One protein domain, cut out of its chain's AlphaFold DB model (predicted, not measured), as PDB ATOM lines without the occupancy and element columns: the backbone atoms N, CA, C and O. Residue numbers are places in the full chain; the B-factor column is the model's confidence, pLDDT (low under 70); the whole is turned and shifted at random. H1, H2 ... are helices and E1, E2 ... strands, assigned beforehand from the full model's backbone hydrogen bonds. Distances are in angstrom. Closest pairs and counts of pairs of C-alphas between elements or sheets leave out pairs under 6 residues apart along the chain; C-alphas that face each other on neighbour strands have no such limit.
ATOM      1  N   MET A   2     -28.521 -35.086  14.810       89.94
ATOM      2  CA  MET A   2     -27.564 -34.612  15.817       89.94
ATOM      3  C   MET A   2     -26.775 -33.442  15.228       89.94
ATOM      4  O   MET A   2     -26.466 -33.457  14.043       89.94
ATOM      5  N   LEU A   3     -26.454 -32.430  16.032       91.06
ATOM      6  CA  LEU A   3     -25.619 -31.309  15.602       91.06
ATOM      7  C   LEU A   3     -24.238 -31.445  16.236       91.06
ATOM      8  O   LEU A   3     -24.127 -31.668  17.442       91.06
ATOM      9  N   ILE A   4     -23.196 -31.317  15.422       93.50
ATOM     10  CA  ILE A   4     -21.803 -31.314  15.865       93.50
ATOM     11  C   ILE A   4     -21.256 -29.913  15.626       93.50
ATOM     12  O   ILE A   4     -21.257 -29.439  14.493       93.50
ATOM     13  N   LEU A   5     -20.804 -29.248  16.687       94.75
ATOM     14  CA  LEU A   5     -20.159 -27.941  16.575       94.75
ATOM     15  C   LEU A   5     -18.761 -28.095  15.976       94.75
ATOM     16  O   LEU A   5     -18.027 -29.017  16.343       94.75
ATOM     17  N   ASP A   6     -18.368 -27.179  15.093       93.88
ATOM     18  CA  ASP A   6     -16.997 -27.159  14.583       93.88
ATOM     19  C   ASP A   6     -16.010 -26.872  15.730       93.88
ATOM     20  O   ASP A   6     -16.309 -26.056  16.607       93.88
ATOM     21  N   PRO A   7     -14.833 -27.525  15.766       92.88
ATOM     22  CA  PRO A   7     -13.935 -27.515  16.922       92.88
ATOM     23  C   PRO A   7     -13.075 -26.241  17.004       92.88
ATOM     24  O   PRO A   7     -11.848 -26.286  16.882       92.88
ATOM     25  N   THR A   8     -13.717 -25.105  17.258       93.12
ATOM     26  CA  THR A   8     -13.098 -23.799  17.530       93.12
ATOM     27  C   THR A   8     -12.712 -23.648  19.013       93.12
ATOM     28  O   THR A   8     -13.246 -24.368  19.860       93.12
ATOM     29  N   PRO A   9     -11.808 -22.717  19.379       91.44
ATOM     30  CA  PRO A   9     -11.479 -22.454  20.783       91.44
ATOM     31  C   PRO A   9     -12.710 -22.132  21.640       91.44
ATOM     32  O   PRO A   9     -12.827 -22.625  22.759       91.44
ATOM     33  N   LEU A  10     -13.660 -21.377  21.080       90.81
ATOM     34  CA  LEU A  10     -14.910 -21.029  21.747       90.81
ATOM     35  C   LEU A  10     -15.769 -22.275  21.990       90.81
ATOM     36  O   LEU A  10     -16.155 -22.540  23.123       90.81
ATOM     37  N   THR A  11     -16.024 -23.084  20.960       92.81
ATOM     38  CA  THR A  11     -16.921 -24.250  21.064       92.81
ATOM     39  C   THR A  11     -16.362 -25.367  21.943       92.81
ATOM     40  O   THR A  11     -17.138 -26.076  22.580       92.81
ATOM     41  N   ARG A  12     -15.034 -25.500  22.063       92.44
ATOM     42  CA  ARG A  12     -14.405 -26.434  23.019       92.44
ATOM     43  C   ARG A  12     -14.708 -26.080  24.476       92.44
ATOM     44  O   ARG A  12     -14.822 -26.983  25.298       92.44
ATOM     45  N   GLY A  13     -14.873 -24.795  24.790       92.88
ATOM     46  CA  GLY A  13     -15.295 -24.336  26.118       92.88
ATOM     47  C   GLY A  13     -16.783 -24.564  26.407       92.88
ATOM     48  O   GLY A  13     -17.199 -24.504  27.561       92.88
ATOM     49  N   LEU A  14     -17.588 -24.868  25.383       92.88
ATOM     50  CA  LEU A  14     -19.038 -25.070  25.499       92.88
ATOM     51  C   LEU A  14     -19.434 -26.520  25.794       92.88
ATOM     52  O   LEU A  14     -20.608 -26.881  25.697       92.88
ATOM     53  N   VAL A  15     -18.484 -27.377  26.165       90.44
ATOM     54  CA  VAL A  15     -18.787 -28.760  26.543       90.44
ATOM     55  C   VAL A  15     -19.753 -28.760  27.728       90.44
ATOM     56  O   VAL A  15     -19.495 -28.137  28.754       90.44
ATOM     57  N   ARG A  16     -20.874 -29.480  27.573       91.50
ATOM     58  CA  ARG A  16     -21.996 -29.548  28.533       91.50
ATOM     59  C   ARG A  16     -22.739 -28.223  28.758       91.50
ATOM     60  O   ARG A  16     -23.631 -28.183  29.600       91.50
ATOM     61  N   GLN A  17     -22.425 -27.174  28.001       93.06
ATOM     62  CA  GLN A  17     -23.170 -25.920  28.036       93.06
ATOM     63  C   GLN A  17     -24.375 -25.975  27.098       93.06
ATOM     64  O   GLN A  17     -24.367 -26.660  26.072       93.06
ATOM     65  N   LYS A  18     -25.430 -25.241  27.456       92.50
ATOM     66  CA  LYS A  18     -26.598 -25.069  26.587       92.50
ATOM     67  C   LYS A  18     -26.274 -24.044  25.500       92.50
ATOM     68  O   LYS A  18     -25.710 -22.991  25.782       92.50
ATOM     69  N   VAL A  19     -26.678 -24.349  24.273       93.44
ATOM     70  CA  VAL A  19     -26.607 -23.446  23.118       93.44
ATOM     71  C   VAL A  19     -28.018 -23.189  22.603       93.44
ATOM     72  O   VAL A  19     -28.891 -24.051  22.718       93.44
ATOM     73  N   ALA A  20     -28.255 -21.999  22.061       94.88
ATOM     74  CA  ALA A  20     -29.540 -21.636  21.484       94.88
ATOM     75  C   ALA A  20     -29.615 -22.110  20.029       94.88
ATOM     76  O   ALA A  20     -28.656 -21.961  19.272       94.88
ATOM     77  N   VAL A  21     -30.769 -22.646  19.634       94.31
ATOM     78  CA  VAL A  21     -31.089 -22.950  18.236       94.31
ATOM     79  C   VAL A  21     -32.196 -22.000  17.810       94.31
ATOM     80  O   VAL A  21     -33.283 -22.021  18.382       94.31
ATOM     81  N   VAL A  22     -31.898 -21.136  16.844       93.75
ATOM     82  CA  VAL A  22     -32.831 -20.130  16.331       93.75
ATOM     83  C   VAL A  22     -33.328 -20.588  14.972       93.75
ATOM     84  O   VAL A  22     -32.522 -20.768  14.063       93.75
ATOM     85  N   ASN A  23     -34.643 -20.763  14.847       94.06
ATOM     86  CA  ASN A  23     -35.300 -21.113  13.592       94.06
ATOM     87  C   ASN A  23     -35.758 -19.839  12.881       94.06
ATOM     88  O   ASN A  23     -36.424 -18.992  13.478       94.06
ATOM     89  N   TYR A  24     -35.415 -19.728  11.608       93.12
ATOM     90  CA  TYR A  24     -35.851 -18.656  10.730       93.12
ATOM     91  C   TYR A  24     -37.100 -19.092   9.946       93.12
ATOM     92  O   TYR A  24     -37.319 -20.288   9.735       93.12
ATOM     93  N   PRO A  25     -37.938 -18.141   9.495       94.94
ATOM     94  CA  PRO A  25     -39.172 -18.448   8.762       94.94
ATOM     95  C   PRO A  25     -38.943 -19.125   7.401       94.94
ATOM     96  O   PRO A  25     -39.860 -19.720   6.850       94.94
ATOM     97  N   ASP A  26     -37.725 -19.072   6.865       92.56
ATOM     98  CA  ASP A  26     -37.310 -19.753   5.633       92.56
ATOM     99  C   ASP A  26     -36.940 -21.237   5.843       92.56
ATOM    100  O   ASP A  26     -36.500 -21.908   4.910       92.56
ATOM    101  N   GLY A  27     -37.090 -21.750   7.069       89.50
ATOM    102  CA  GLY A  27     -36.770 -23.129   7.432       89.50
ATOM    103  C   GLY A  27     -35.291 -23.373   7.737       89.50
ATOM    104  O   GLY A  27     -34.918 -24.495   8.089       89.50
ATOM    105  N   ARG A  28     -34.432 -22.349   7.648       91.31
ATOM    106  CA  ARG A  28     -33.046 -22.443   8.118       91.31
ATOM    107  C   ARG A  28     -33.005 -22.302   9.634       91.31
ATOM    108  O   ARG A  28     -33.866 -21.680  10.250       91.31
ATOM    109  N   PHE A  29     -31.954 -22.833  10.244       93.25
ATOM    110  CA  PHE A  29     -31.676 -22.591  11.650       93.25
ATOM    111  C   PHE A  29     -30.210 -22.238  11.859       93.25
ATOM    112  O   PHE A  29     -29.332 -22.681  11.118       93.25
ATOM    113  N   ALA A  30     -29.953 -21.437  12.886       93.06
ATOM    114  CA  ALA A  30     -28.614 -21.121  13.354       93.06
ATOM    115  C   ALA A  30     -28.425 -21.629  14.779       93.06
ATOM    116  O   ALA A  30     -29.342 -21.572  15.601       93.06
ATOM    117  N   VAL A  31     -27.213 -22.088  15.080       94.81
ATOM    118  CA  VAL A  31     -26.796 -22.399  16.448       94.81
ATOM    119  C   VAL A  31     -26.002 -21.215  16.977       94.81
ATOM    120  O   VAL A  31     -25.092 -20.733  16.304       94.81
ATOM    121  N   GLN A  32     -26.355 -20.724  18.160       95.25
ATOM    122  CA  GLN A  32     -25.751 -19.534  18.749       95.25
ATOM    123  C   GLN A  32     -25.412 -19.748  20.223       95.25
ATOM    124  O   GLN A  32     -26.106 -20.465  20.949       95.25
ATOM    125  N   PHE A  33     -24.363 -19.076  20.684       94.88
ATOM    126  CA  PHE A  33     -24.018 -18.968  22.097       94.88
ATOM    127  C   PHE A  33     -23.724 -17.506  22.431       94.88
ATOM    128  O   PHE A  33     -22.886 -16.886  21.786       94.88
ATOM    129  N   ASN A  34     -24.440 -16.943  23.409       91.88
ATOM    130  CA  ASN A  34     -24.353 -15.524  23.791       91.88
ATOM    131  C   ASN A  34     -24.476 -14.547  22.601       91.88
ATOM    132  O   ASN A  34     -23.766 -13.549  22.534       91.88
ATOM    133  N   GLY A  35     -25.344 -14.858  21.632       89.81
ATOM    134  CA  GLY A  35     -25.536 -14.052  20.418       89.81
ATOM    135  C   GLY A  35     -24.454 -14.224  19.344       89.81
ATOM    136  O   GLY A  35     -24.590 -13.674  18.254       89.81
ATOM    137  N   ALA A  36     -23.401 -15.006  19.604       91.06
ATOM    138  CA  ALA A  36     -22.410 -15.371  18.598       91.06
ATOM    139  C   ALA A  36     -22.845 -16.639  17.851       91.06
ATOM    140  O   ALA A  36     -23.141 -17.665  18.469       91.06
ATOM    141  N   ALA A  37     -22.857 -16.580  16.519       92.62
ATOM    142  CA  ALA A  37     -23.152 -17.734  15.678       92.62
ATOM    143  C   ALA A  37     -22.020 -18.769  15.733       92.62
ATOM    144  O   ALA A  37     -20.837 -18.434  15.659       92.62
ATOM    145  N   LEU A  38     -22.397 -20.040  15.846       95.00
ATOM    146  CA  LEU A  38     -21.484 -21.174  15.889       95.00
ATOM    147  C   LEU A  38     -21.559 -21.954  14.580       95.00
ATOM    148  O   LEU A  38     -22.646 -22.292  14.112       95.00
ATOM    149  N   GLY A  39     -20.394 -22.292  14.023       94.38
ATOM    150  CA  GLY A  39     -20.299 -23.269  12.942       94.38
ATOM    151  C   GLY A  39     -20.728 -24.651  13.433       94.38
ATOM    152  O   GLY A  39     -20.341 -25.080  14.526       94.38
ATOM    153  N   PHE A  40     -21.549 -25.341  12.646       93.94
ATOM    154  CA  PHE A  40     -22.024 -26.677  12.974       93.94
ATOM    155  C   PHE A  40     -22.215 -27.527  11.721       93.94
ATOM    156  O   PHE A  40     -22.391 -27.029  10.610       93.94
ATOM    157  N   LYS A  41     -22.230 -28.839  11.932       91.75
ATOM    158  CA  LYS A  41     -22.525 -29.849  10.923       91.75
ATOM    159  C   LYS A  41     -23.648 -30.736  11.423       91.75
ATOM    160  O   LYS A  41     -23.700 -31.102  12.599       91.75
ATOM    161  N   VAL A  42     -24.551 -31.082  10.517       90.25
ATOM    162  CA  VAL A  42     -25.620 -32.034  10.794       90.25
ATOM    163  C   VAL A  42     -25.049 -33.436  10.656       90.25
ATOM    164  O   VAL A  42     -24.540 -33.812   9.605       90.25
ATOM    165  N   PHE A  43     -25.136 -34.203  11.732       86.44
ATOM    166  CA  PHE A  43     -24.791 -35.610  11.751       86.44
ATOM    167  C   PHE A  43     -26.062 -36.448  11.825       86.44
ATOM    168  O   PHE A  43     -26.868 -36.323  12.760       86.44
ATOM    169  N   ASP A  44     -26.233 -37.319  10.838       84.81
ATOM    170  CA  ASP A  44     -27.266 -38.338  10.871       84.81
ATOM    171  C   ASP A  44     -26.696 -39.641  11.435       84.81
ATOM    172  O   ASP A  44     -25.764 -40.226  10.887       84.81
ATOM    173  N   LYS A  45     -27.270 -40.099  12.548       75.06
ATOM    174  CA  LYS A  45     -26.868 -41.349  13.203       75.06
ATOM    175  C   LYS A  45     -27.322 -42.583  12.429       75.06
ATOM    176  O   LYS A  45     -26.766 -43.652  12.649       75.06
ATOM    177  N   ILE A  46     -28.333 -42.446  11.571       70.62
ATOM    178  CA  ILE A  46     -28.927 -43.561  10.824       70.62
ATOM    179  C   ILE A  46     -28.281 -43.683   9.438       70.62
ATOM    180  O   ILE A  46     -28.751 -44.466   8.618       70.62
ATOM    181  N   GLN A  47     -27.195 -42.945   9.153       66.00
ATOM    182  CA  GLN A  47     -26.489 -43.078   7.881       66.00
ATOM    183  C   GLN A  47     -26.065 -44.541   7.692       66.00
ATOM    184  O   GLN A  47     -25.127 -45.042   8.312       66.00
ATOM    185  N   THR A  48     -26.844 -45.248   6.879       70.62
ATOM    186  CA  THR A  48     -26.754 -46.692   6.747       70.62
ATOM    187  C   THR A  48     -25.686 -46.953   5.712       70.62
ATOM    188  O   THR A  48     -25.837 -46.606   4.541       70.62
ATOM    189  N   VAL A  49     -24.576 -47.536   6.152       77.31
ATOM    190  CA  VAL A  49     -23.550 -48.016   5.232       77.31
ATOM    191  C   VAL A  49     -24.165 -49.170   4.434       77.31
ATOM    192  O   VAL A  49     -24.754 -50.067   5.044       77.31
ATOM    193  N   PRO A  50     -24.064 -49.177   3.091       83.38
ATOM    194  CA  PRO A  50     -24.618 -50.263   2.299       83.38
ATOM    195  C   PRO A  50     -24.000 -51.598   2.744       83.38
ATOM    196  O   PRO A  50     -22.782 -51.658   2.949       83.38
ATOM    197  N   PRO A  51     -24.788 -52.683   2.873       82.25
ATOM    198  CA  PRO A  51     -24.289 -53.964   3.376       82.25
ATOM    199  C   PRO A  51     -23.053 -54.493   2.634       82.25
ATOM    200  O   PRO A  51     -22.167 -55.067   3.263       82.25
ATOM    201  N   GLY A  52     -22.951 -54.241   1.322       86.75
ATOM    202  CA  GLY A  52     -21.771 -54.588   0.518       86.75
ATOM    203  C   GLY A  52     -20.489 -53.928   1.031       86.75
ATOM    204  O   GLY A  52     -19.521 -54.623   1.320       86.75
ATOM    205  N   ALA A  53     -20.521 -52.618   1.293       85.62
ATOM    206  CA  ALA A  53     -19.369 -51.900   1.839       85.62
ATOM    207  C   ALA A  53     -18.981 -52.394   3.243       85.62
ATOM    208  O   ALA A  53     -17.804 -52.405   3.593       85.62
ATOM    209  N   ILE A  54     -19.946 -52.855   4.048       86.31
ATOM    210  CA  ILE A  54     -19.654 -53.477   5.349       86.31
ATOM    211  C   ILE A  54     -18.872 -54.782   5.153       86.31
ATOM    212  O   ILE A  54     -17.881 -55.016   5.847       86.31
ATOM    213  N   VAL A  55     -19.313 -55.643   4.234       90.88
ATOM    214  CA  VAL A  55     -18.647 -56.922   3.944       90.88
ATOM    215  C   VAL A  55     -17.254 -56.693   3.363       90.88
ATOM    216  O   VAL A  55     -16.301 -57.330   3.814       90.88
ATOM    217  N   ASP A  56     -17.115 -55.758   2.429       91.31
ATOM    218  CA  ASP A  56     -15.833 -55.430   1.807       91.31
ATOM    219  C   ASP A  56     -14.843 -54.865   2.830       91.31
ATOM    220  O   ASP A  56     -13.707 -55.333   2.901       91.31
ATOM    221  N   ASN A  57     -15.283 -53.963   3.714       92.38
ATOM    222  CA  ASN A  57     -14.448 -53.450   4.805       92.38
ATOM    223  C   ASN A  57     -13.994 -54.560   5.762       92.38
ATOM    224  O   ASN A  57     -12.851 -54.543   6.220       92.38
ATOM    225  N   LYS A  58     -14.851 -55.547   6.055       93.50
ATOM    226  CA  LYS A  58     -14.482 -56.703   6.891       93.50
ATOM    227  C   LYS A  58     -13.440 -57.586   6.210       93.50
ATOM    228  O   LYS A  58     -12.450 -57.953   6.839       93.50
ATOM    229  N   ARG A  59     -13.639 -57.897   4.926       94.38
ATOM    230  CA  ARG A  59     -12.681 -58.673   4.120       94.38
ATOM    231  C   ARG A  59     -11.332 -57.964   4.049       94.38
ATOM    232  O   ARG A  59     -10.305 -58.584   4.309       94.38
ATOM    233  N   LEU A  60     -11.344 -56.664   3.767       95.69
ATOM    234  CA  LEU A  60     -10.143 -55.838   3.735       95.69
ATOM    235  C   LEU A  60      -9.440 -55.815   5.097       95.69
ATOM    236  O   LEU A  60      -8.229 -55.992   5.150       95.69
ATOM    237  N   SER A  61     -10.188 -55.660   6.194       94.50
ATOM    238  CA  SER A  61      -9.620 -55.666   7.550       94.50
ATOM    239  C   SER A  61      -8.874 -56.967   7.852       94.50
ATOM    240  O   SER A  61      -7.738 -56.914   8.312       94.50
ATOM    241  N   ALA A  62      -9.455 -58.122   7.511       95.50
ATOM    242  CA  ALA A  62      -8.806 -59.422   7.703       95.50
ATOM    243  C   ALA A  62      -7.499 -59.553   6.894       95.50
ATOM    244  O   ALA A  62      -6.483 -60.021   7.408       95.50
ATOM    245  N   VAL A  63      -7.495 -59.089   5.640       95.81
ATOM    246  CA  VAL A  63      -6.287 -59.082   4.799       95.81
ATOM    247  C   VAL A  63      -5.214 -58.160   5.385       95.81
ATOM    248  O   VAL A  63      -4.040 -58.526   5.431       95.81
ATOM    249  N   LEU A  64      -5.597 -56.977   5.869       95.94
ATOM    250  CA  LEU A  64      -4.668 -56.031   6.487       95.94
ATOM    251  C   LEU A  64      -4.058 -56.576   7.783       95.94
ATOM    252  O   LEU A  64      -2.871 -56.359   8.028       95.94
ATOM    253  N   GLU A  65      -4.823 -57.308   8.592       94.94
ATOM    254  CA  GLU A  65      -4.292 -57.998   9.773       94.94
ATOM    255  C   GLU A  65      -3.248 -59.047   9.389       94.94
ATOM    256  O   GLU A  65      -2.161 -59.073   9.969       94.94
ATOM    257  N   GLN A  66      -3.522 -59.852   8.361       93.25
ATOM    258  CA  GLN A  66      -2.556 -60.825   7.856       93.25
ATOM    259  C   GLN A  66      -1.272 -60.143   7.358       93.25
ATOM    260  O   GLN A  66      -0.168 -60.576   7.695       93.25
ATOM    261  N   ILE A  67      -1.398 -59.053   6.596       93.50
ATOM    262  CA  ILE A  67      -0.249 -58.268   6.126       93.50
ATOM    263  C   ILE A  67       0.539 -57.707   7.314       93.50
ATOM    264  O   ILE A  67       1.766 -57.766   7.316       93.50
ATOM    265  N   LYS A  68      -0.141 -57.205   8.349       93.00
ATOM    266  CA  LYS A  68       0.502 -56.684   9.561       93.00
ATOM    267  C   LYS A  68       1.307 -57.764  10.289       93.00
ATOM    268  O   LYS A  68       2.421 -57.487  10.727       93.00
ATOM    269  N   VAL A  69       0.785 -58.989  10.383       92.31
ATOM    270  CA  VAL A  69       1.510 -60.138  10.958       92.31
ATOM    271  C   VAL A  69       2.755 -60.463  10.135       92.31
ATOM    272  O   VAL A  69       3.839 -60.620  10.694       92.31
ATOM    273  N   GLN A  70       2.631 -60.500   8.807       89.62
ATOM    274  CA  GLN A  70       3.774 -60.732   7.921       89.62
ATOM    275  C   GLN A  70       4.831 -59.633   8.071       89.62
ATOM    276  O   GLN A  70       6.010 -59.937   8.216       89.62
ATOM    277  N   GLN A  71       4.425 -58.362   8.106       87.75
ATOM    278  CA  GLN A  71       5.329 -57.229   8.318       87.75
ATOM    279  C   GLN A  71       6.031 -57.276   9.678       87.75
ATOM    280  O   GLN A  71       7.199 -56.911   9.757       87.75
TER     281      GLN A  71
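AT A GLANCE: This is residues 2 to 71 of the 125 residues of an uncharacterized protein of Alphaproteobacteria bacterium (UniProt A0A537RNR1). A small head of short strands, with the short helix H1 at its side, has a long arm that sticks out from it: residues 46 to 71, which end in the one long helix, H2. In the head, the hairpins of E2, E3 and E4 make one small sheet, and E4 runs on into E5, which pairs with E1 as a second, two-stranded sheet. The printed part has 70 residues with two named helices and five named strands, in the order E1 H1 E2 E3 E4 E5 H2; the class is mixed, helices and strands. The sheets, in the orders E2 - E3 - E4 and E1 - E5, are both antiparallel. The whole is extended, with a radius of gyration of the C-alphas of 19.9 A and spans of 56 by 29 by 16 A, the arm adding much of the length.

IN THESE COORDINATES: E1 is residues 2 to 5, 10.0 A long, beginning at C-alpha 2 at (-27.564, -34.612, 15.817). H1 is residues 9 to 13, 6.8 A. E2 is residues 20 to 23, 9.8 A, and E3 is residues 29 to 33, 13.5 A. E4 is residues 36 to 38, 6.5 A, and E5 is residues 40 to 43, 9.4 A. H2 is residues 51 to 71, 30.2 A, from C-alpha 51 at (-24.289, -53.964, 3.376) to C-alpha 71 at (5.329, -57.229, 8.318).

HOW THE PARTS SIT: E2, E3 and E4 form a meander, each strand the antiparallel neighbour of the one before. In the hairpin of E2 and E3, at 157 degrees, N 20 and O 32 are 2.9 A apart, within hydrogen-bond range. In the hairpin of E3 and E4, at 120 degrees, N 38 and O 31 are 2.8 A apart, also within range. E4 runs on into E5 across a break of 1 residue, at 34 degrees, and the two meet only through their link. E5 and E1 are antiparallel at 150 degrees, with N 41 and O 4 at 2.8 A, within hydrogen-bond range. H1 is only just on the three-stranded sheet, with 5 pairs of C-alphas within 10 A, and only grazes it with residues 10 to 11. H2 is apart from E1, H1, E2, E3 and E4. In H2 every O i to N i+4 pair is within hydrogen-bond range; in H1 0 of 1 is, and 1 of 2 O i to N i+3 pairs.

THE WHOLE: The C-alphas farthest apart are those of Pro 25 and Gln 70, 60.3 A. Without residues 46 to 71, which stand free, the body spans 30 by 28 by 15 A. The printed part has no cut and no long link. Its mean pLDDT is 90.6, and Gln 47 is under 70.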